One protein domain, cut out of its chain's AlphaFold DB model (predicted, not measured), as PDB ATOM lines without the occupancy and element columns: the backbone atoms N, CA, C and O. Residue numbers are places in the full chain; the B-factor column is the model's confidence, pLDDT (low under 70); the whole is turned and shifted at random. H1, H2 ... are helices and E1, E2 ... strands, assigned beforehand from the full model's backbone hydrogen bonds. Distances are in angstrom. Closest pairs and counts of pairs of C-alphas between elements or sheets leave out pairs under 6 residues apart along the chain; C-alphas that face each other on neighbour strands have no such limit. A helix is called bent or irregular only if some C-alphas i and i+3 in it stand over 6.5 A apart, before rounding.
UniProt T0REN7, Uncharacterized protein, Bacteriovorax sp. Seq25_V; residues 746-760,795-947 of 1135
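What this domain is: This is residues 746 to 760 and 795 to 947 of the 1135 residues of an uncharacterized protein of Bacteriovorax sp. Seq25_V (UniProt T0REN7). A long, strongly twisted sheet of six strands forms the body, with H3 packed along one face of its E6 and E5 end and H1 crossing E5 there. The far end of the bent strand E4 runs out as an arm to H2, while the hairpin E10 and E11 packs on E1, E2 and E3 through E10. The printed part has 168 residues, with eleven named strands and three named helices in the order E1 E2 E3 H1 E4 H2 H3 E5 E6 E7 E8 E9 E10 E11. The sheet's order is E1, E2, E3, E4, E6, E5, all antiparallel, and the class is mixed, helices and strands. The whole is compact, with a radius of gyration of the C-alphas of 17.6 A and spans of 56 by 44 by 33 A.

Where its parts are: The sheet holds E1, residues 746 to 752, from C-alpha 746 at (25.414, -17.519, -34.676); E2, 755 to 760; E3, 795 to 803, 24.3 A long; E4, 824 to 837, 37.5 A; E6, 906 to 911; and E5, 898 to 903. H1 is residues 805 to 814, H2 842 to 850, and H3 860 to 877, 25.4 A long. E7 is residues 920 to 924, E8 928 to 930, E9 933 to 935, E10 937 to 940, and E11 945 to 947, ending at (26.507, -9.776, -17.320).

How they stand to each other: In the sheet, N 798 of E3 and O 829 of E4 are 2.8 A apart, and N 826 of E4 and O 909 of E6 are 2.8 A apart, within hydrogen-bond range. With H1, H2 and H3 the sheet forms three layers, helices on both faces. H3 lies over E6 and E5 at a height over the sheet of 7.9 A, along the strands; its closest C-alphas to E5 are Gly 874 and Thr 902, 5.9 A. H1 is only just over E5, with 3 of its C-alphas falling on it; it runs across at 82 degrees on the local plane. H1 is irregular: C-alphas 806 and 809 are 7.7 A apart. E4 bends by 53 degrees at residue 831; its closest C-alphas to H2 are Ser 836 and Asn 848, 5.7 A. E10 comes closest to E3 at the C-alphas of Val 937 and Ala 801, 5.8 A. E7 pairs with no named strand. In the hairpin E8 and E9, N 930 and O 933 are 2.9 A apart. Every O i to N i+4 pair is within hydrogen-bond range in H2, but 4 of 6 in H1 and 12 of 14 in H3.

The domain as a whole: The C-alphas farthest apart, Leu 842 and Asn 931, are 57.1 A apart. Residues 761 to 794 are not printed; C-alphas 760 and 795 are 8.8 A apart across the cut. The link from H3 to E5 is long. Mean pLDDT of the printed part is 74.3; residues 838 to 893 and 904 are under 70.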
ATOM      1  N   ILE A 746      24.564 -18.363 -35.506       84.31
ATOM      2  CA  ILE A 746      25.414 -17.519 -34.676       84.31
ATOM      3  C   ILE A 746      26.131 -18.415 -33.660       84.31
ATOM      4  O   ILE A 746      25.546 -19.344 -33.114       84.31
ATOM      5  N   THR A 747      27.397 -18.124 -33.364       85.00
ATOM      6  CA  THR A 747      28.136 -18.718 -32.239       85.00
ATOM      7  C   THR A 747      28.638 -17.620 -31.312       85.00
ATOM      8  O   THR A 747      29.263 -16.665 -31.782       85.00
ATOM      9  N   LEU A 748      28.434 -17.772 -30.004       85.19
ATOM     10  CA  LEU A 748      28.848 -16.821 -28.971       85.19
ATOM     11  C   LEU A 748      29.710 -17.521 -27.920       85.19
ATOM     12  O   LEU A 748      29.280 -18.461 -27.260       85.19
ATOM     13  N   LYS A 749      30.942 -17.044 -27.716       87.50
ATOM     14  CA  LYS A 749      31.852 -17.661 -26.739       87.50
ATOM     15  C   LYS A 749      32.708 -16.649 -25.995       87.50
ATOM     16  O   LYS A 749      33.419 -15.858 -26.615       87.50
ATOM     17  N   ALA A 750      32.729 -16.734 -24.670       84.69
ATOM     18  CA  ALA A 750      33.707 -16.033 -23.850       84.69
ATOM     19  C   ALA A 750      35.085 -16.707 -23.987       84.69
ATOM     20  O   ALA A 750      35.228 -17.915 -23.801       84.69
ATOM     21  N   THR A 751      36.114 -15.936 -24.345       80.75
ATOM     22  CA  THR A 751      37.483 -16.465 -24.556       80.75
ATOM     23  C   THR A 751      38.485 -16.005 -23.510       80.75
ATOM     24  O   THR A 751      39.469 -16.694 -23.258       80.75
ATOM     25  N   ALA A 752      38.226 -14.858 -22.895       80.44
ATOM     26  CA  ALA A 752      38.929 -14.314 -21.743       80.44
ATOM     27  C   ALA A 752      37.969 -13.368 -21.009       80.44
ATOM     28  O   ALA A 752      36.900 -13.046 -21.538       80.44
ATOM     29  N   ASP A 753      38.348 -12.911 -19.816       77.25
ATOM     30  CA  ASP A 753      37.580 -11.892 -19.101       77.25
ATOM     31  C   ASP A 753      37.378 -10.656 -19.992       77.25
ATOM     32  O   ASP A 753      38.336 -10.103 -20.539       77.25
ATOM     33  N   ASN A 754      36.121 -10.235 -20.148       82.81
ATOM     34  CA  ASN A 754      35.681  -9.134 -21.019       82.81
ATOM     35  C   ASN A 754      35.917  -9.336 -22.532       82.81
ATOM     36  O   ASN A 754      35.742  -8.386 -23.296       82.81
ATOM     37  N   SER A 755      36.262 -10.547 -22.990       87.38
ATOM     38  CA  SER A 755      36.451 -10.876 -24.413       87.38
ATOM     39  C   SER A 755      35.422 -11.892 -24.921       87.38
ATOM     40  O   SER A 755      35.452 -13.070 -24.552       87.38
ATOM     41  N   LEU A 756      34.576 -11.452 -25.852       88.62
ATOM     42  CA  LEU A 756      33.538 -12.229 -26.526       88.62
ATOM     43  C   LEU A 756      33.948 -12.528 -27.976       88.62
ATOM     44  O   LEU A 756      34.354 -11.634 -28.710       88.62
ATOM     45  N   VAL A 757      33.817 -13.774 -28.414       86.88
ATOM     46  CA  VAL A 757      33.896 -14.149 -29.830       86.88
ATOM     47  C   VAL A 757      32.485 -14.324 -30.362       86.88
ATOM     48  O   VAL A 757      31.714 -15.106 -29.811       86.88
ATOM     49  N   LEU A 758      32.188 -13.609 -31.440       84.75
ATOM     50  CA  LEU A 758      30.977 -13.727 -32.235       84.75
ATOM     51  C   LEU A 758      31.351 -14.362 -33.574       84.75
ATOM     52  O   LEU A 758      32.165 -13.808 -34.311       84.75
ATOM     53  N   ASN A 759      30.746 -15.497 -33.906       83.31
ATOM     54  CA  ASN A 759      30.781 -16.031 -35.262       83.31
ATOM     55  C   ASN A 759      29.383 -15.976 -35.856       83.31
ATOM     56  O   ASN A 759      28.417 -16.219 -35.144       83.31
ATOM     57  N   PHE A 760      29.283 -15.700 -37.147       80.69
ATOM     58  CA  PHE A 760      28.033 -15.822 -37.876       80.69
ATOM     59  C   PHE A 760      28.283 -16.426 -39.251       80.69
ATOM     60  O   PHE A 760      29.272 -16.097 -39.921       80.69
ATOM     61  N   ALA A 795      34.430 -12.519 -35.319       81.69
ATOM     62  CA  ALA A 795      34.847 -11.276 -34.693       81.69
ATOM     63  C   ALA A 795      35.163 -11.527 -33.217       81.69
ATOM     64  O   ALA A 795      34.328 -12.032 -32.468       81.69
ATOM     65  N   LYS A 796      36.369 -11.150 -32.787       85.81
ATOM     66  CA  LYS A 796      36.746 -11.114 -31.373       85.81
ATOM     67  C   LYS A 796      36.575  -9.691 -30.858       85.81
ATOM     68  O   LYS A 796      37.243  -8.776 -31.337       85.81
ATOM     69  N   LEU A 797      35.678  -9.524 -29.898       86.88
ATOM     70  CA  LEU A 797      35.256  -8.255 -29.324       86.88
ATOM     71  C   LEU A 797      35.690  -8.187 -27.863       86.88
ATOM     72  O   LEU A 797      35.478  -9.129 -27.102       86.88
ATOM     73  N   LYS A 798      36.245  -7.054 -27.452       89.38
ATOM     74  CA  LYS A 798      36.425  -6.708 -26.047       89.38
ATOM     75  C   LYS A 798      35.368  -5.684 -25.648       89.38
ATOM     76  O   LYS A 798      35.217  -4.660 -26.311       89.38
ATOM     77  N   LEU A 799      34.624  -5.992 -24.591       90.25
ATOM     78  CA  LEU A 799      33.488  -5.205 -24.117       90.25
ATOM     79  C   LEU A 799      33.832  -4.552 -22.783       90.25
ATOM     80  O   LEU A 799      34.250  -5.232 -21.848       90.25
ATOM     81  N   THR A 800      33.657  -3.238 -22.692       91.75
ATOM     82  CA  THR A 800      33.896  -2.481 -21.453       91.75
ATOM     83  C   THR A 800      32.950  -1.293 -21.354       91.75
ATOM     84  O   THR A 800      32.879  -0.497 -22.286       91.75
ATOM     85  N   ALA A 801      32.272  -1.137 -20.222       91.88
ATOM     86  CA  ALA A 801      31.525   0.064 -19.874       91.88
ATOM     87  C   ALA A 801      32.476   1.142 -19.335       91.88
ATOM     88  O   ALA A 801      33.204   0.925 -18.362       91.88
ATOM     89  N   ILE A 802      32.476   2.298 -19.991       91.00
ATOM     90  CA  ILE A 802      33.404   3.405 -19.754       91.00
ATOM     91  C   ILE A 802      32.662   4.738 -19.631       91.00
ATOM     92  O   ILE A 802      31.563   4.907 -20.154       91.00
ATOM     93  N   ASN A 803      33.285   5.714 -18.977       88.38
ATOM     94  CA  ASN A 803      32.718   7.053 -18.842       88.38
ATOM     95  C   ASN A 803      32.617   7.769 -20.211       88.38
ATOM     96  O   ASN A 803      33.599   7.806 -20.959       88.38
ATOM     97  N   LYS A 804      31.454   8.361 -20.525       88.38
ATOM     98  CA  LYS A 804      31.199   9.095 -21.777       88.38
ATOM     99  C   LYS A 804      32.132  10.283 -21.967       88.38
ATOM    100  O   LYS A 804      32.476  10.599 -23.102       88.38
ATOM    101  N   ASP A 805      32.556  10.922 -20.876       86.44
ATOM    102  CA  ASP A 805      33.310  12.180 -20.914       86.44
ATOM    103  C   ASP A 805      34.671  11.996 -21.607       86.44
ATOM    104  O   ASP A 805      35.235  12.947 -22.142       86.44
ATOM    105  N   LEU A 806      35.170  10.753 -21.665       87.38
ATOM    106  CA  LEU A 806      36.372  10.380 -22.413       87.38
ATOM    107  C   LEU A 806      36.236  10.612 -23.930       87.38
ATOM    108  O   LEU A 806      37.249  10.806 -24.595       87.38
ATOM    109  N   TYR A 807      35.014  10.595 -24.474       87.50
ATOM    110  CA  TYR A 807      34.731  10.703 -25.916       87.50
ATOM    111  C   TYR A 807      33.752  11.830 -26.266       87.50
ATOM    112  O   TYR A 807      33.612  12.181 -27.437       87.50
ATOM    113  N   GLU A 808      33.077  12.416 -25.275       86.50
ATOM    114  CA  GLU A 808      32.024  13.415 -25.473       86.50
ATOM    115  C   GLU A 808      32.481  14.593 -26.337       86.50
ATOM    116  O   GLU A 808      31.783  14.958 -27.281       86.50
ATOM    117  N   LYS A 809      33.666  15.155 -26.067       86.44
ATOM    118  CA  LYS A 809      34.190  16.298 -26.825       86.44
ATOM    119  C   LYS A 809      34.297  15.988 -28.321       86.44
ATOM    120  O   LYS A 809      33.822  16.764 -29.143       86.44
ATOM    121  N   GLU A 810      34.864  14.839 -28.672       82.88
ATOM    122  CA  GLU A 810      35.050  14.436 -30.068       82.88
ATOM    123  C   GLU A 810      33.728  14.087 -30.765       82.88
ATOM    124  O   GLU A 810      33.560  14.335 -31.962       82.88
ATOM    125  N   ILE A 811      32.779  13.493 -30.030       82.00
ATOM    126  CA  ILE A 811      31.436  13.222 -30.550       82.00
ATOM    127  C   ILE A 811      30.727  14.550 -30.839       82.00
ATOM    128  O   ILE A 811      30.161  14.715 -31.920       82.00
ATOM    129  N   LEU A 812      30.813  15.522 -29.925       82.31
ATOM    130  CA  LEU A 812      30.216  16.847 -30.091       82.31
ATOM    131  C   LEU A 812      30.896  17.683 -31.186       82.31
ATOM    132  O   LEU A 812      30.217  18.459 -31.847       82.31
ATOM    133  N   GLU A 813      32.193  17.499 -31.450       82.06
ATOM    134  CA  GLU A 813      32.868  18.125 -32.601       82.06
ATOM    135  C   GLU A 813      32.270  17.663 -33.941       82.06
ATOM    136  O   GLU A 813      32.124  18.462 -34.867       82.06
ATOM    137  N   LYS A 814      31.881  16.385 -34.048       76.19
ATOM    138  CA  LYS A 814      31.228  15.832 -35.248       76.19
ATOM    139  C   LYS A 814      29.719  16.067 -35.270       76.19
ATOM    140  O   LYS A 814      29.114  16.088 -36.339       76.19
ATOM    141  N   SER A 815      29.093  16.180 -34.103       75.94
ATOM    142  CA  SER A 815      27.643  16.304 -33.939       75.94
ATOM    143  C   SER A 815      27.319  17.259 -32.779       75.94
ATOM    144  O   SER A 815      26.984  16.810 -31.683       75.94
ATOM    145  N   PRO A 816      27.375  18.590 -33.001       76.56
ATOM    146  CA  PRO A 816      27.266  19.594 -31.930       76.56
ATOM    147  C   PRO A 816      25.970  19.538 -31.116       76.56
ATOM    148  O   PRO A 816      25.952  19.868 -29.930       76.56
ATOM    149  N   ASN A 817      24.883  19.082 -31.742       75.06
ATOM    150  CA  ASN A 817      23.568  18.959 -31.117       75.06
ATOM    151  C   ASN A 817      23.323  17.565 -30.510       75.06
ATOM    152  O   ASN A 817      22.176  17.206 -30.256       75.06
ATOM    153  N   GLU A 818      24.351  16.732 -30.327       82.19
ATOM    154  CA  GLU A 818      24.159  15.367 -29.830       82.19
ATOM    155  C   GLU A 818      23.606  15.321 -28.399       82.19
ATOM    156  O   GLU A 818      24.003  16.106 -27.537       82.19
ATOM    157  N   VAL A 819      22.645  14.413 -28.187       84.31
ATOM    158  CA  VAL A 819      21.914  14.233 -26.925       84.31
ATOM    159  C   VAL A 819      22.340  12.914 -26.310       84.31
ATOM    160  O   VAL A 819      22.102  11.857 -26.902       84.31
ATOM    161  N   PHE A 820      22.900  12.998 -25.108       86.38
ATOM    162  CA  PHE A 820      23.314  11.849 -24.317       86.38
ATOM    163  C   PHE A 820      22.285  11.624 -23.217       86.38
ATOM    164  O   PHE A 820      22.025  12.527 -22.431       86.38
ATOM    165  N   LEU A 821      21.695  10.432 -23.152       86.56
ATOM    166  CA  LEU A 821      20.711  10.116 -22.108       86.56
ATOM    167  C   LEU A 821      21.332   9.443 -20.881       86.56
ATOM    168  O   LEU A 821      20.688   9.365 -19.853       86.56
ATOM    169  N   GLY A 822      22.590   9.003 -20.953       84.56
ATOM    170  CA  GLY A 822      23.324   8.451 -19.812       84.56
ATOM    171  C   GLY A 822      24.806   8.812 -19.855       84.56
ATOM    172  O   GLY A 822      25.308   9.299 -20.865       84.56
ATOM    173  N   SER A 823      25.532   8.551 -18.771       80.06
ATOM    174  CA  SER A 823      26.955   8.910 -18.618       80.06
ATOM    175  C   SER A 823      27.951   7.852 -19.086       80.06
ATOM    176  O   SER A 823      29.158   8.071 -19.005       80.06
ATOM    177  N   THR A 824      27.467   6.677 -19.473       87.88
ATOM    178  CA  THR A 824      28.314   5.512 -19.706       87.88
ATOM    179  C   THR A 824      28.117   5.030 -21.132       87.88
ATOM    180  O   THR A 824      26.998   4.972 -21.639       87.88
ATOM    181  N   LEU A 825      29.233   4.723 -21.784       89.69
ATOM    182  CA  LEU A 825      29.288   4.150 -23.118       89.69
ATOM    183  C   LEU A 825      29.814   2.723 -23.004       89.69
ATOM    184  O   LEU A 825      30.810   2.462 -22.329       89.69
ATOM    185  N   LEU A 826      29.171   1.792 -23.695       90.56
ATOM    186  CA  LEU A 826      29.712   0.464 -23.921       90.56
ATOM    187  C   LEU A 826      30.711   0.546 -25.074       90.56
ATOM    188  O   LEU A 826      30.343   0.654 -26.243       90.56
ATOM    189  N   LYS A 827      31.994   0.497 -24.739       90.69
ATOM    190  CA  LYS A 827      33.075   0.386 -25.709       90.69
ATOM    191  C   LYS A 827      33.155  -1.048 -26.222       90.69
ATOM    192  O   LYS A 827      33.379  -1.980 -25.447       90.69
ATOM    193  N   VAL A 828      33.009  -1.184 -27.534       87.81
ATOM    194  CA  VAL A 828      33.177  -2.417 -28.301       87.81
ATOM    195  C   VAL A 828      34.469  -2.297 -29.104       87.81
ATOM    196  O   VAL A 828      34.558  -1.589 -30.112       87.81
ATOM    197  N   ASP A 829      35.496  -2.983 -28.621       84.94
ATOM    198  CA  ASP A 829      36.828  -2.981 -29.206       84.94
ATOM    199  C   ASP A 829      37.044  -4.256 -30.039       84.94
ATOM    200  O   ASP A 829      37.074  -5.367 -29.512       84.94
ATOM    201  N   LEU A 830      37.148  -4.105 -31.362       79.06
ATOM    202  CA  LEU A 830      37.383  -5.216 -32.289       79.06
ATOM    203  C   LEU A 830      38.865  -5.628 -32.239       79.06
ATOM    204  O   LEU A 830      39.715  -4.971 -32.840       79.06
ATOM    205  N   GLU A 831      39.172  -6.723 -31.542       80.75
ATOM    206  CA  GLU A 831      40.542  -7.234 -31.377       80.75
ATOM    207  C   GLU A 831      41.021  -8.023 -32.604       80.75
ATOM    208  O   GLU A 831      42.196  -7.965 -32.982       80.75
ATOM    209  N   ALA A 832      40.116  -8.773 -33.233       76.94
ATOM    210  CA  ALA A 832      40.398  -9.549 -34.435       76.94
ATOM    211  C   ALA A 832      39.131  -9.737 -35.270       76.94
ATOM    212  O   ALA A 832      38.033  -9.861 -34.725       76.94
ATOM    213  N   ILE A 833      39.300  -9.808 -36.589       72.94
ATOM    214  CA  ILE A 833      38.246 -10.204 -37.523       72.94
ATOM    215  C   ILE A 833      38.801 -11.235 -38.506       72.94
ATOM    216  O   ILE A 833      39.947 -11.137 -38.954       72.94
ATOM    217  N   GLY A 834      37.988 -12.232 -38.822       71.81
ATOM    218  CA  GLY A 834      38.284 -13.265 -39.797       71.81
ATOM    219  C   GLY A 834      37.079 -13.509 -40.692       71.81
ATOM    220  O   GLY A 834      35.941 -13.498 -40.229       71.81
ATOM    221  N   LYS A 835      37.324 -13.747 -41.980       72.25
ATOM    222  CA  LYS A 835      36.317 -14.249 -42.921       72.25
ATOM    223  C   LYS A 835      36.855 -15.517 -43.566       72.25
ATOM    224  O   LYS A 835      38.005 -15.555 -43.997       72.25
ATOM    225  N   SER A 836      36.020 -16.543 -43.624       70.19
ATOM    226  CA  SER A 836      36.287 -17.780 -44.354       70.19
ATOM    227  C   SER A 836      35.111 -18.080 -45.276       70.19
ATOM    228  O   SER A 836      33.972 -17.759 -44.954       70.19
ATOM    229  N   ILE A 837      35.387 -18.640 -46.449       70.94
ATOM    230  CA  ILE A 837      34.386 -18.966 -47.475       70.94
ATOM    231  C   ILE A 837      34.560 -20.446 -47.797       70.94
ATOM    232  O   ILE A 837      35.686 -20.849 -48.088       70.94
ATOM    233  N   GLU A 838      33.484 -21.234 -47.723       57.22
ATOM    234  CA  GLU A 838      33.533 -22.704 -47.825       57.22
ATOM    235  C   GLU A 838      33.869 -23.199 -49.248       57.22
ATOM    236  O   GLU A 838      34.458 -24.264 -49.394       57.22
ATOM    237  N   ASN A 839      33.622 -22.388 -50.289       60.62
ATOM    238  CA  ASN A 839      33.998 -22.665 -51.687       60.62
ATOM    239  C   ASN A 839      34.556 -21.418 -52.398       60.62
ATOM    240  O   ASN A 839      33.883 -20.801 -53.224       60.62
ATOM    241  N   PRO A 840      35.784 -20.989 -52.079       56.88
ATOM    242  CA  PRO A 840      36.322 -19.764 -52.632       56.88
ATOM    243  C   PRO A 840      36.834 -19.990 -54.063       56.88
ATOM    244  O   PRO A 840      37.742 -20.799 -54.291       56.88
ATOM    245  N   GLY A 841      36.329 -19.205 -55.022       50.75
ATOM    246  CA  GLY A 841      37.000 -18.997 -56.312       50.75
ATOM    247  C   GLY A 841      38.421 -18.436 -56.129       50.75
ATOM    248  O   GLY A 841      38.858 -18.155 -55.012       50.75
ATOM    249  N   LEU A 842      39.177 -18.237 -57.214       41.97
ATOM    250  CA  LEU A 842      40.583 -17.790 -57.140       41.97
ATOM    251  C   LEU A 842      40.754 -16.495 -56.312       41.97
ATOM    252  O   LEU A 842      41.676 -16.381 -55.503       41.97
ATOM    253  N   LEU A 843      39.801 -15.567 -56.451       38.47
ATOM    254  CA  LEU A 843      39.723 -14.301 -55.717       38.47
ATOM    255  C   LEU A 843      39.310 -14.500 -54.246       38.47
ATOM    256  O   LEU A 843      39.888 -13.889 -53.351       38.47
ATOM    257  N   GLY A 844      38.403 -15.444 -53.974       47.91
ATOM    258  CA  GLY A 844      38.042 -15.867 -52.617       47.91
ATOM    259  C   GLY A 844      39.199 -16.544 -51.873       47.91
ATOM    260  O   GLY A 844      39.344 -16.362 -50.668       47.91
ATOM    261  N   LYS A 845      40.076 -17.280 -52.576       51.69
ATOM    262  CA  LYS A 845      41.293 -17.878 -51.994       51.69
ATOM    263  C   LYS A 845      42.315 -16.799 -51.644       51.69
ATOM    264  O   LYS A 845      43.006 -16.923 -50.635       51.69
ATOM    265  N   LEU A 846      42.381 -15.735 -52.450       45.00
ATOM    266  CA  LEU A 846      43.180 -14.539 -52.177       45.00
ATOM    267  C   LEU A 846      42.643 -13.775 -50.954       45.00
ATOM    268  O   LEU A 846      43.410 -13.442 -50.056       45.00
ATOM    269  N   MET A 847      41.325 -13.558 -50.881       42.97
ATOM    270  CA  MET A 847      40.669 -12.889 -49.752       42.97
ATOM    271  C   MET A 847      40.775 -13.684 -48.446       42.97
ATOM    272  O   MET A 847      41.130 -13.106 -47.422       42.97
ATOM    273  N   ASN A 848      40.564 -15.004 -48.476       55.16
ATOM    274  CA  ASN A 848      40.759 -15.871 -47.307       55.16
ATOM    275  C   ASN A 848      42.224 -15.859 -46.826       55.16
ATOM    276  O   ASN A 848      42.473 -15.968 -45.628       55.16
ATOM    277  N   LYS A 849      43.202 -15.688 -47.732       52.47
ATOM    278  CA  LYS A 849      44.623 -15.511 -47.376       52.47
ATOM    279  C   LYS A 849      44.951 -14.123 -46.816       52.47
ATOM    280  O   LYS A 849      45.855 -14.026 -45.996       52.47
ATOM    281  N   MET A 850      44.259 -13.068 -47.249       48.47
ATOM    282  CA  MET A 850      44.505 -11.694 -46.784       48.47
ATOM    283  C   MET A 850      43.772 -11.336 -45.483       48.47
ATOM    284  O   MET A 850      44.250 -10.486 -44.739       48.47
ATOM    285  N   ILE A 851      42.627 -11.968 -45.198       54.00
ATOM    286  CA  ILE A 851      41.735 -11.641 -44.062       54.00
ATOM    287  C   ILE A 851      41.728 -12.771 -43.005       54.00
ATOM    288  O   ILE A 851      40.969 -12.736 -42.040       54.00
ATOM    289  N   GLY A 852      42.583 -13.789 -43.140       52.72
ATOM    290  CA  GLY A 852      42.678 -14.892 -42.179       52.72
ATOM    291  C   GLY A 852      43.172 -14.430 -40.802       52.72
ATOM    292  O   GLY A 852      44.374 -14.309 -40.598       52.72
ATOM    293  N   ASN A 853      42.246 -14.188 -39.865       54.72
ATOM    294  CA  ASN A 853      42.488 -13.818 -38.460       54.72
ATOM    295  C   ASN A 853      43.548 -12.718 -38.271       54.72
ATOM    296  O   ASN A 853      44.560 -12.906 -37.592       54.72
ATOM    297  N   VAL A 854      43.310 -11.544 -38.859       60.06
ATOM    298  CA  VAL A 854      44.206 -10.395 -38.675       60.06
ATOM    299  C   VAL A 854      44.064  -9.875 -37.243       60.06
ATOM    300  O   VAL A 854      42.985  -9.444 -36.836       60.06
ATOM    301  N   ASN A 855      45.158  -9.893 -36.475       59.28
ATOM    302  CA  ASN A 855      45.219  -9.232 -35.172       59.28
ATOM    303  C   ASN A 855      45.278  -7.711 -35.382       59.28
ATOM    304  O   ASN A 855      46.254  -7.180 -35.930       59.28
ATOM    305  N   LEU A 856      44.221  -7.020 -34.950       65.44
ATOM    306  CA  LEU A 856      44.020  -5.594 -35.200       65.44
ATOM    307  C   LEU A 856      44.737  -4.697 -34.179       65.44
ATOM    308  O   LEU A 856      44.885  -3.503 -34.432       65.44
ATOM    309  N   ASN A 857      45.230  -5.261 -33.070       59.69
ATOM    310  CA  ASN A 857      45.867  -4.498 -31.991       59.69
ATOM    311  C   ASN A 857      47.370  -4.257 -32.211       59.69
ATOM    312  O   ASN A 857      47.879  -3.213 -31.813       59.69
ATOM    313  N   ASN A 858      48.078  -5.181 -32.873       56.53
ATOM    314  CA  ASN A 858      49.552  -5.192 -32.877       56.53
ATOM    315  C   ASN A 858      50.213  -4.941 -34.247       56.53
ATOM    316  O   ASN A 858      51.439  -4.953 -34.334       56.53
ATOM    317  N   SER A 859      49.452  -4.719 -35.327       59.09
ATOM    318  CA  SER A 859      50.013  -4.530 -36.678       59.09
ATOM    319  C   SER A 859      49.578  -3.203 -37.317       59.09
ATOM    320  O   SER A 859      48.419  -2.806 -37.213       59.09
ATOM    321  N   PHE A 860      50.491  -2.512 -38.017       58.06
ATOM    322  CA  PHE A 860      50.193  -1.265 -38.753       58.06
ATOM    323  C   PHE A 860      49.068  -1.461 -39.788       58.06
ATOM    324  O   PHE A 860      48.166  -0.632 -39.910       58.06
ATOM    325  N   LEU A 861      49.081  -2.606 -40.479       56.66
ATOM    326  CA  LEU A 861      48.009  -3.047 -41.375       56.66
ATOM    327  C   LEU A 861      46.683  -3.253 -40.630       56.66
ATOM    328  O   LEU A 861      45.655  -2.798 -41.119       56.66
ATOM    329  N   GLY A 862      46.700  -3.863 -39.442       61.41
ATOM    330  CA  GLY A 862      45.513  -4.099 -38.617       61.41
ATOM    331  C   GLY A 862      44.855  -2.816 -38.104       61.41
ATOM    332  O   GLY A 862      43.639  -2.671 -38.214       61.41
ATOM    333  N   ILE A 863      45.640  -1.838 -37.639       64.38
ATOM    334  CA  ILE A 863      45.119  -0.533 -37.190       64.38
ATOM    335  C   ILE A 863      44.439   0.209 -38.351       64.38
ATOM    336  O   ILE A 863      43.350   0.766 -38.187       64.38
ATOM    337  N   ASN A 864      45.050   0.183 -39.538       62.31
ATOM    338  CA  ASN A 864      44.472   0.793 -40.734       62.31
ATOM    339  C   ASN A 864      43.214   0.048 -41.205       62.31
ATOM    340  O   ASN A 864      42.224   0.700 -41.537       62.31
ATOM    341  N   LEU A 865      43.205  -1.292 -41.167       63.75
ATOM    342  CA  LEU A 865      42.027  -2.105 -41.493       63.75
ATOM    343  C   LEU A 865      40.853  -1.801 -40.558       63.75
ATOM    344  O   LEU A 865      39.727  -1.658 -41.022       63.75
ATOM    345  N   LYS A 866      41.122  -1.659 -39.257       69.38
ATOM    346  CA  LYS A 866      40.123  -1.308 -38.242       69.38
ATOM    347  C   LYS A 866      39.488   0.052 -38.531       69.38
ATOM    348  O   LYS A 866      38.268   0.167 -38.569       69.38
ATOM    349  N   SER A 867      40.308   1.064 -38.827       66.06
ATOM    350  CA  SER A 867      39.832   2.392 -39.240       66.06
ATOM    351  C   SER A 867      39.015   2.334 -40.541       66.06
ATOM    352  O   SER A 867      38.005   3.024 -40.662       66.06
ATOM    353  N   ILE A 868      39.414   1.516 -41.523       62.22
ATOM    354  CA  ILE A 868      38.674   1.350 -42.786       62.22
ATOM    355  C   ILE A 868      37.325   0.660 -42.547       62.22
ATOM    356  O   ILE A 868      36.305   1.179 -42.995       62.22
ATOM    357  N   LEU A 869      37.295  -0.450 -41.804       63.28
ATOM    358  CA  LEU A 869      36.064  -1.164 -41.446       63.28
ATOM    359  C   LEU A 869      35.068  -0.239 -40.744       63.28
ATOM    360  O   LEU A 869      33.893  -0.231 -41.095       63.28
ATOM    361  N   LEU A 870      35.537   0.601 -39.819       65.56
ATOM    362  CA  LEU A 870      34.692   1.568 -39.115       65.56
ATOM    363  C   LEU A 870      34.245   2.735 -40.003       65.56
ATOM    364  O   LEU A 870      33.122   3.208 -39.856       65.56
ATOM    365  N   LYS A 871      35.074   3.180 -40.959       61.34
ATOM    366  CA  LYS A 871      34.668   4.172 -41.972       61.34
ATOM    367  C   LYS A 871      33.601   3.635 -42.926       61.34
ATOM    368  O   LYS A 871      32.803   4.432 -43.409       61.34
ATOM    369  N   VAL A 872      33.606   2.330 -43.200       55.75
ATOM    370  CA  VAL A 872      32.612   1.665 -44.054       55.75
ATOM    371  C   VAL A 872      31.340   1.352 -43.272       55.75
ATOM    372  O   VAL A 872      30.266   1.679 -43.750       55.75
ATOM    373  N   ALA A 873      31.441   0.783 -42.068       57.59
ATOM    374  CA  ALA A 873      30.286   0.417 -41.244       57.59
ATOM    375  C   ALA A 873      29.589   1.631 -40.608       57.59
ATOM    376  O   ALA A 873      28.373   1.633 -40.451       57.59
ATOM    377  N   GLY A 874      30.339   2.683 -40.265       58.81
ATOM    378  CA  GLY A 874      29.815   3.868 -39.581       58.81
ATOM    379  C   GLY A 874      28.634   4.542 -40.286       58.81
ATOM    380  O   GLY A 874      27.633   4.778 -39.620       58.81
ATOM    381  N   PRO A 875      28.689   4.805 -41.607       59.22
ATOM    382  CA  PRO A 875      27.558   5.349 -42.362       59.22
ATOM    383  C   PRO A 875      26.307   4.456 -42.423       59.22
ATOM    384  O   PRO A 875      25.220   4.991 -42.604       59.22
ATOM    385  N   PHE A 876      26.435   3.129 -42.289       58.31
ATOM    386  CA  PHE A 876      25.283   2.208 -42.233       58.31
ATOM    387  C   PHE A 876      24.661   2.137 -40.832       58.31
ATOM    388  O   PHE A 876      23.471   1.874 -40.685       58.31
ATOM    389  N   LEU A 877      25.477   2.363 -39.799       59.12
ATOM    390  CA  LEU A 877      25.043   2.376 -38.400       59.12
ATOM    391  C   LEU A 877      24.542   3.760 -37.952       59.12
ATOM    392  O   LEU A 877      23.830   3.840 -36.960       59.12
ATOM    393  N   ASN A 878      24.898   4.826 -38.682       56.88
ATOM    394  CA  ASN A 878      24.387   6.189 -38.530       56.88
ATOM    395  C   ASN A 878      24.274   6.842 -39.916       56.88
ATOM    396  O   ASN A 878      25.285   7.277 -40.483       56.88
ATOM    397  N   GLU A 879      23.067   6.911 -40.480       51.59
ATOM    398  CA  GLU A 879      22.866   7.609 -41.750       51.59
ATOM    399  C   GLU A 879      23.265   9.086 -41.620       51.59
ATOM    400  O   GLU A 879      22.928   9.777 -40.665       51.59
ATOM    401  N   ARG A 880      24.013   9.593 -42.607       44.62
ATOM    402  CA  ARG A 880      24.597  10.950 -42.600       44.62
ATOM    403  C   ARG A 880      23.591  12.090 -42.837       44.62
ATOM    404  O   ARG A 880      24.023  13.224 -43.038       44.62
ATOM    405  N   LYS A 881      22.288  11.815 -42.879       42.91
ATOM    406  CA  LYS A 881      21.239  12.835 -43.055       42.91
ATOM    407  C   LYS A 881      20.600  13.151 -41.703       42.91
ATOM    408  O   LYS A 881      20.820  12.428 -40.742       42.91
ATOM    409  N   GLU A 882      19.867  14.258 -41.619       42.47
ATOM    410  CA  GLU A 882      19.304  14.816 -40.373       42.47
ATOM    411  C   GLU A 882      18.435  13.831 -39.552       42.47
ATOM    412  O   GLU A 882      18.182  14.076 -38.375       42.47
ATOM    413  N   ASP A 883      18.093  12.673 -40.121       45.47
ATOM    414  CA  ASP A 883      17.411  11.546 -39.485       45.47
ATOM    415  C   ASP A 883      18.389  10.552 -38.831       45.47
ATOM    416  O   ASP A 883      18.499   9.381 -39.207       45.47
ATOM    417  N   ASN A 884      19.108  11.011 -37.809       45.94
ATOM    418  CA  ASN A 884      19.919  10.136 -36.960       45.94
ATOM    419  C   ASN A 884      18.967   9.217 -36.156       45.94
ATOM    420  O   ASN A 884      18.489   9.616 -35.094       45.94
ATOM    421  N   GLY A 885      18.582   8.049 -36.690       52.22
ATOM    422  CA  GLY A 885      17.435   7.329 -36.111       52.22
ATOM    423  C   GLY A 885      16.964   6.021 -36.757       52.22
ATOM    424  O   GLY A 885      16.458   5.161 -36.042       52.22
ATOM    425  N   ASN A 886      17.163   5.788 -38.055       54.19
ATOM    426  CA  ASN A 886      16.368   4.770 -38.767       54.19
ATOM    427  C   ASN A 886      17.028   3.398 -38.993       54.19
ATOM    428  O   ASN A 886      16.512   2.603 -39.777       54.19
ATOM    429  N   THR A 887      18.138   3.064 -38.328       60.59
ATOM    430  CA  THR A 887      18.735   1.724 -38.472       60.59
ATOM    431  C   THR A 887      17.785   0.656 -37.925       60.59
ATOM    432  O   THR A 887      17.553   0.581 -36.718       60.59
ATOM    433  N   VAL A 888      17.245  -0.182 -38.811       58.38
ATOM    434  CA  VAL A 888      16.414  -1.339 -38.455       58.38
ATOM    435  C   VAL A 888      17.262  -2.606 -38.545       58.38
ATOM    436  O   VAL A 888      17.827  -2.903 -39.595       58.38
ATOM    437  N   LEU A 889      17.351  -3.364 -37.452       55.47
ATOM    438  CA  LEU A 889      18.031  -4.661 -37.400       55.47
ATOM    439  C   LEU A 889      17.016  -5.745 -37.040       55.47
ATOM    440  O   LEU A 889      16.436  -5.720 -35.959       55.47
ATOM    441  N   GLY A 890      16.779  -6.685 -37.960       51.12
ATOM    442  CA  GLY A 890      15.845  -7.797 -37.735       51.12
ATOM    443  C   GLY A 890      14.401  -7.362 -37.451       51.12
ATOM    444  O   GLY A 890      13.708  -8.039 -36.706       51.12
ATOM    445  N   GLY A 891      13.968  -6.217 -37.994       52.75
ATOM    446  CA  GLY A 891      12.646  -5.627 -37.730       52.75
ATOM    447  C   GLY A 891      12.594  -4.667 -36.534       52.75
ATOM    448  O   GLY A 891      11.608  -3.955 -36.380       52.75
ATOM    449  N   PHE A 892      13.660  -4.566 -35.731       60.16
ATOM    450  CA  PHE A 892      13.723  -3.658 -34.581       60.16
ATOM    451  C   PHE A 892      14.450  -2.356 -34.923       60.16
ATOM    452  O   PHE A 892      15.578  -2.375 -35.422       60.16
ATOM    453  N   ARG A 893      13.831  -1.210 -34.616       69.69
ATOM    454  CA  ARG A 893      14.444   0.122 -34.749       69.69
ATOM    455  C   ARG A 893      15.518   0.288 -33.668       69.69
ATOM    456  O   ARG A 893      15.210   0.536 -32.505       69.69
ATOM    457  N   LEU A 894      16.790   0.157 -34.043       71.38
ATOM    458  CA  LEU A 894      17.923   0.108 -33.114       71.38
ATOM    459  C   LEU A 894      17.992   1.340 -32.201       71.38
ATOM    460  O   LEU A 894      18.243   1.194 -31.007       71.38
ATOM    461  N   ASN A 895      17.692   2.529 -32.734       73.25
ATOM    462  CA  ASN A 895      17.729   3.790 -31.984       73.25
ATOM    463  C   ASN A 895      16.644   3.932 -30.914       73.25
ATOM    464  O   ASN A 895      16.663   4.907 -30.177       73.25
ATOM    465  N   GLN A 896      15.721   2.986 -30.776       72.44
ATOM    466  CA  GLN A 896      14.865   2.941 -29.589       72.44
ATOM    467  C   GLN A 896      15.638   2.425 -28.371       72.44
ATOM    468  O   GLN A 896      15.390   2.850 -27.244       72.44
ATOM    469  N   PHE A 897      16.628   1.558 -28.602       79.31
ATOM    470  CA  PHE A 897      17.336   0.821 -27.558       79.31
ATOM    471  C   PHE A 897      18.784   1.264 -27.384       79.31
ATOM    472  O   PHE A 897      19.291   1.276 -26.264       79.31
ATOM    473  N   MET A 898      19.477   1.615 -28.468       83.56
ATOM    474  CA  MET A 898      20.861   2.067 -28.408       83.56
ATOM    475  C   MET A 898      21.230   3.016 -29.544       83.56
ATOM    476  O   MET A 898      20.769   2.873 -30.673       83.56
ATOM    477  N   LYS A 899      22.156   3.922 -29.249       81.56
ATOM    478  CA  LYS A 899      22.888   4.708 -30.234       81.56
ATOM    479  C   LYS A 899      24.274   4.151 -30.446       81.56
ATOM    480  O   LYS A 899      24.952   3.762 -29.496       81.56
ATOM    481  N   VAL A 900      24.714   4.183 -31.695       79.69
ATOM    482  CA  VAL A 900      26.054   3.763 -32.088       79.69
ATOM    483  C   VAL A 900      26.884   5.005 -32.375       79.69
ATOM    484  O   VAL A 900      26.474   5.864 -33.140       79.69
ATOM    485  N   TYR A 901      28.089   5.098 -31.836       78.31
ATOM    486  CA  TYR A 901      29.072   6.106 -32.211       78.31
ATOM    487  C   TYR A 901      30.318   5.410 -32.742       78.31
ATOM    488  O   TYR A 901      30.830   4.462 -32.148       78.31
ATOM    489  N   THR A 902      30.838   5.893 -33.867       72.00
ATOM    490  CA  THR A 902      32.104   5.400 -34.418       72.00
ATOM    491  C   THR A 902      33.226   6.392 -34.138       72.00
ATOM    492  O   THR A 902      33.222   7.522 -34.642       72.00
ATOM    493  N   HIS A 903      34.218   5.949 -33.370       71.25
ATOM    494  CA  HIS A 903      35.483   6.647 -33.166       71.25
ATOM    495  C   HIS A 903      36.576   6.016 -34.052       71.25
ATOM    496  O   HIS A 903      36.415   4.908 -34.553       71.25
ATOM    497  N   SER A 904      37.693   6.721 -34.275       68.00
ATOM    498  CA  SER A 904      38.744   6.380 -35.257       68.00
ATOM    499  C   SER A 904      39.229   4.918 -35.236       68.00
ATOM    500  O   SER A 904      39.708   4.412 -36.254       68.00
ATOM    501  N   LYS A 905      39.093   4.234 -34.094       71.31
ATOM    502  CA  LYS A 905      39.478   2.835 -33.885       71.31
ATOM    503  C   LYS A 905      38.455   2.019 -33.089       71.31
ATOM    504  O   LYS A 905      38.765   0.884 -32.752       71.31
ATOM    505  N   GLU A 906      37.294   2.557 -32.719       77.19
ATOM    506  CA  GLU A 906      36.408   1.929 -31.723       77.19
ATOM    507  C   GLU A 906      34.929   2.167 -32.047       77.19
ATOM    508  O   GLU A 906      34.580   3.188 -32.644       77.19
ATOM    509  N   ILE A 907      34.067   1.232 -31.634       80.88
ATOM    510  CA  ILE A 907      32.610   1.409 -31.633       80.88
ATOM    511  C   ILE A 907      32.197   1.681 -30.191       80.88
ATOM    512  O   ILE A 907      32.591   0.958 -29.280       80.88
ATOM    513  N   LEU A 908      31.415   2.728 -29.982       85.88
ATOM    514  CA  LEU A 908      30.860   3.080 -28.683       85.88
ATOM    515  C   LEU A 908      29.347   2.968 -28.791       85.88
ATOM    516  O   LEU A 908      28.761   3.498 -29.728       85.88
ATOM    517  N   LEU A 909      28.715   2.282 -27.851       87.19
ATOM    518  CA  LEU A 909      27.268   2.145 -27.799       87.19
ATOM    519  C   LEU A 909      26.754   2.902 -26.580       87.19
ATOM    520  O   LEU A 909      27.249   2.695 -25.474       87.19
ATOM    521  N   GLN A 910      25.763   3.764 -26.760       87.62
ATOM    522  CA  GLN A 910      24.988   4.290 -25.644       87.62
ATOM    523  C   GLN A 910      23.665   3.546 -25.606       87.62
ATOM    524  O   GLN A 910      22.918   3.585 -26.575       87.62
ATOM    525  N   ILE A 911      23.379   2.864 -24.502       88.56
ATOM    526  CA  ILE A 911      22.075   2.234 -24.283       88.56
ATOM    527  C   ILE A 911      21.096   3.334 -23.864       88.56
ATOM    528  O   ILE A 911      21.452   4.200 -23.062       88.56
ATOM    529  N   ASN A 912      19.890   3.327 -24.428       86.88
ATOM    530  CA  ASN A 912      18.821   4.227 -24.016       86.88
ATOM    531  C   ASN A 912      18.390   3.843 -22.595       86.88
ATOM    532  O   ASN A 912      17.886   2.736 -22.434       86.88
ATOM    533  N   PRO A 913      18.551   4.693 -21.567       86.50
ATOM    534  CA  PRO A 913      18.164   4.331 -20.203       86.50
ATOM    535  C   PRO A 913      16.662   4.046 -20.075       86.50
ATOM    536  O   PRO A 913      16.287   3.227 -19.240       86.50
ATOM    537  N   ARG A 914      15.819   4.630 -20.941       82.69
ATOM    538  CA  ARG A 914      14.360   4.426 -20.972       82.69
ATOM    539  C   ARG A 914      13.906   3.255 -21.842       82.69
ATOM    540  O   ARG A 914      12.760   3.211 -22.284       82.69
ATOM    541  N   PHE A 915      14.772   2.264 -22.075       76.88
ATOM    542  CA  PHE A 915      14.402   1.068 -22.847       76.88
ATOM    543  C   PHE A 915      13.227   0.285 -22.233       76.88
ATOM    544  O   PHE A 915      12.606  -0.520 -22.921       76.88
ATOM    545  N   ALA A 916      12.938   0.495 -20.944       70.56
ATOM    546  CA  ALA A 916      11.874  -0.186 -20.216       70.56
ATOM    547  C   ALA A 916      10.599   0.664 -20.028       70.56
ATOM    548  O   ALA A 916       9.686   0.236 -19.325       70.56
ATOM    549  N   GLY A 917      10.520   1.841 -20.660       75.12
ATOM    550  CA  GLY A 917       9.343   2.715 -20.648       75.12
ATOM    551  C   GLY A 917       9.621   4.131 -20.121       75.12
ATOM    552  O   GLY A 917      10.750   4.449 -19.755       75.12
ATOM    553  N   PRO A 918       8.596   5.004 -20.072       73.81
ATOM    554  CA  PRO A 918       8.740   6.406 -19.650       73.81
ATOM    555  C   PRO A 918       9.030   6.583 -18.150       73.81
ATOM    556  O   PRO A 918       9.417   7.665 -17.724       73.81
ATOM    557  N   VAL A 919       8.823   5.531 -17.359       76.44
ATOM    558  CA  VAL A 919       8.871   5.548 -15.891       76.44
ATOM    559  C   VAL A 919      10.250   5.158 -15.338       76.44
ATOM    560  O   VAL A 919      10.612   5.577 -14.238       76.44
ATOM    561  N   TRP A 920      11.023   4.366 -16.088       80.25
ATOM    562  CA  TRP A 920      12.273   3.763 -15.626       80.25
ATOM    563  C   TRP A 920      13.468   4.218 -16.444       80.25
ATOM    564  O   TRP A 920      13.481   4.070 -17.665       80.25
ATOM    565  N   ASP A 921      14.517   4.625 -15.737       88.31
ATOM    566  CA  ASP A 921      15.828   4.891 -16.305       88.31
ATOM    567  C   ASP A 921      16.834   3.884 -15.731       88.31
ATOM    568  O   ASP A 921      17.135   3.890 -14.538       88.31
ATOM    569  N   PHE A 922      17.372   3.010 -16.586       88.88
ATOM    570  CA  PHE A 922      18.438   2.074 -16.229       88.88
ATOM    571  C   PHE A 922      19.772   2.519 -16.827       88.88
ATOM    572  O   PHE A 922      20.032   2.369 -18.023       88.88
ATOM    573  N   TYR A 923      20.658   3.029 -15.977       91.00
ATOM    574  CA  TYR A 923      21.994   3.458 -16.376       91.00
ATOM    575  C   TYR A 923      22.992   2.327 -16.199       91.00
ATOM    576  O   TYR A 923      23.168   1.814 -15.097       91.00
ATOM    577  N   ILE A 924      23.691   1.959 -17.268       90.44
ATOM    578  CA  ILE A 924      24.735   0.939 -17.190       90.44
ATOM    579  C   ILE A 924      25.871   1.386 -16.255       90.44
ATOM    580  O   ILE A 924      26.371   2.510 -16.352       90.44
ATOM    581  N   SER A 925      26.266   0.504 -15.339       89.94
ATOM    582  CA  SER A 925      27.339   0.747 -14.374       89.94
ATOM    583  C   SER A 925      28.699   0.681 -15.066       89.94
ATOM    584  O   SER A 925      28.914  -0.107 -15.991       89.94
ATOM    585  N   GLN A 926      29.640   1.513 -14.621       88.69
ATOM    586  CA  GLN A 926      31.004   1.489 -15.147       88.69
ATOM    587  C   GLN A 926      31.737   0.242 -14.660       88.69
ATOM    588  O   GLN A 926      31.479  -0.260 -13.567       88.69
ATOM    589  N   ASN A 927      32.677  -0.256 -15.463       90.38
ATOM    590  CA  ASN A 927      33.490  -1.389 -15.045       90.38
ATOM    591  C   ASN A 927      34.358  -1.025 -13.832       90.38
ATOM    592  O   ASN A 927      35.237  -0.168 -13.930       90.38
ATOM    593  N   GLY A 928      34.151  -1.712 -12.710       87.81
ATOM    594  CA  GLY A 928      34.842  -1.419 -11.456       87.81
ATOM    595  C   GLY A 928      34.720  -2.532 -10.418       87.81
ATOM    596  O   GLY A 928      34.344  -3.662 -10.734       87.81
ATOM    597  N   LEU A 929      35.064  -2.201  -9.171       86.06
ATOM    598  CA  LEU A 929      34.839  -3.048  -8.002       86.06
ATOM    599  C   LEU A 929      33.893  -2.326  -7.041       86.06
ATOM    600  O   LEU A 929      34.202  -1.226  -6.592       86.06
ATOM    601  N   SER A 930      32.789  -2.977  -6.684       80.75
ATOM    602  CA  SER A 930      31.888  -2.564  -5.607       80.75
ATOM    603  C   SER A 930      31.950  -3.635  -4.519       80.75
ATOM    604  O   SER A 930      31.660  -4.801  -4.781       80.75
ATOM    605  N   ASN A 931      32.461  -3.281  -3.335       77.44
ATOM    606  CA  ASN A 931      32.679  -4.207  -2.211       77.44
ATOM    607  C   ASN A 931      33.428  -5.505  -2.584       77.44
ATOM    608  O   ASN A 931      33.109  -6.598  -2.122       77.44
ATOM    609  N   GLY A 932      34.429  -5.399  -3.465       79.38
ATOM    610  CA  GLY A 932      35.211  -6.547  -3.946       79.38
ATOM    611  C   GLY A 932      34.520  -7.402  -5.018       79.38
ATOM    612  O   GLY A 932      35.126  -8.354  -5.511       79.38
ATOM    613  N   THR A 933      33.299  -7.053  -5.427       84.94
ATOM    614  CA  THR A 933      32.584  -7.678  -6.548       84.94
ATOM    615  C   THR A 933      32.797  -6.856  -7.815       84.94
ATOM    616  O   THR A 933      32.693  -5.630  -7.791       84.94
ATOM    617  N   LYS A 934      33.132  -7.517  -8.931       89.56
ATOM    618  CA  LYS A 934      33.203  -6.854 -10.241       89.56
ATOM    619  C   LYS A 934      31.805  -6.353 -10.603       89.56
ATOM    620  O   LYS A 934      30.860  -7.121 -10.472       89.56
ATOM    621  N   VAL A 935      31.709  -5.111 -11.066       90.38
ATOM    622  CA  VAL A 935      30.462  -4.497 -11.550       90.38
ATOM    623  C   VAL A 935      30.654  -3.915 -12.949       90.38
ATOM    624  O   VAL A 935      31.789  -3.628 -13.342       90.38
ATOM    625  N   GLY A 936      29.568  -3.762 -13.704       90.81
ATOM    626  CA  GLY A 936      29.525  -3.127 -15.023       90.81
ATOM    627  C   GLY A 936      29.179  -4.116 -16.134       90.81
ATOM    628  O   GLY A 936      28.177  -4.819 -16.044       90.81
ATOM    629  N   VAL A 937      29.992  -4.177 -17.195       92.94
ATOM    630  CA  VAL A 937      29.866  -5.218 -18.233       92.94
ATOM    631  C   VAL A 937      30.928  -6.274 -18.025       92.94
ATOM    632  O   VAL A 937      32.121  -5.992 -18.137       92.94
ATOM    633  N   ILE A 938      30.504  -7.491 -17.710       92.75
ATOM    634  CA  ILE A 938      31.402  -8.562 -17.285       92.75
ATOM    635  C   ILE A 938      31.197  -9.747 -18.213       92.75
ATOM    636  O   ILE A 938      30.141 -10.369 -18.202       92.75
ATOM    637  N   VAL A 939      32.215 -10.087 -19.002       91.38
ATOM    638  CA  VAL A 939      32.235 -11.366 -19.731       91.38
ATOM    639  C   VAL A 939      33.083 -12.333 -18.920       91.38
ATOM    640  O   VAL A 939      34.272 -12.082 -18.726       91.38
ATOM    641  N   ASN A 940      32.486 -13.418 -18.436       90.12
ATOM    642  CA  ASN A 940      33.155 -14.413 -17.608       90.12
ATOM    643  C   ASN A 940      33.439 -15.670 -18.435       90.12
ATOM    644  O   ASN A 940      32.533 -16.387 -18.856       90.12
ATOM    645  N   SER A 941      34.724 -15.944 -18.649       88.19
ATOM    646  CA  SER A 941      35.177 -17.093 -19.441       88.19
ATOM    647  C   SER A 941      34.990 -18.446 -18.749       88.19
ATOM    648  O   SER A 941      34.818 -19.451 -19.434       88.19
ATOM    649  N   LYS A 942      34.989 -18.482 -17.410       87.69
ATOM    650  CA  LYS A 942      34.827 -19.713 -16.626       87.69
ATOM    651  C   LYS A 942      33.396 -20.237 -16.707       87.69
ATOM    652  O   LYS A 942      33.197 -21.428 -16.920       87.69
ATOM    653  N   ASP A 943      32.435 -19.332 -16.564       85.44
ATOM    654  CA  ASP A 943      31.009 -19.669 -16.545       85.44
ATOM    655  C   ASP A 943      30.362 -19.517 -17.936       85.44
ATOM    656  O   ASP A 943      29.218 -19.916 -18.144       85.44
ATOM    657  N   ASN A 944      31.115 -18.978 -18.905       90.44
ATOM    658  CA  ASN A 944      30.664 -18.616 -20.249       90.44
ATOM    659  C   ASN A 944      29.400 -17.740 -20.226       90.44
ATOM    660  O   ASN A 944      28.416 -17.998 -20.924       90.44
ATOM    661  N   THR A 945      29.434 -16.702 -19.394       93.31
ATOM    662  CA  THR A 945      28.335 -15.752 -19.210       93.31
ATOM    663  C   THR A 945      28.747 -14.342 -19.612       93.31
ATOM    664  O   THR A 945      29.929 -13.984 -19.603       93.31
ATOM    665  N   ILE A 946      27.752 -13.528 -19.954       94.38
ATOM    666  CA  ILE A 946      27.885 -12.075 -20.042       94.38
ATOM    667  C   ILE A 946      26.875 -11.431 -19.099       94.38
ATOM    668  O   ILE A 946      25.699 -11.788 -19.116       94.38
ATOM    669  N   SER A 947      27.334 -10.488 -18.286       94.31
ATOM    670  CA  SER A 947      26.507  -9.776 -17.320       94.31
ATOM    671  C   SER A 947      26.564  -8.269 -17.545       94.31
ATOM    672  O   SER A 947      27.607  -7.730 -17.921       94.31
TER     673      SER A 947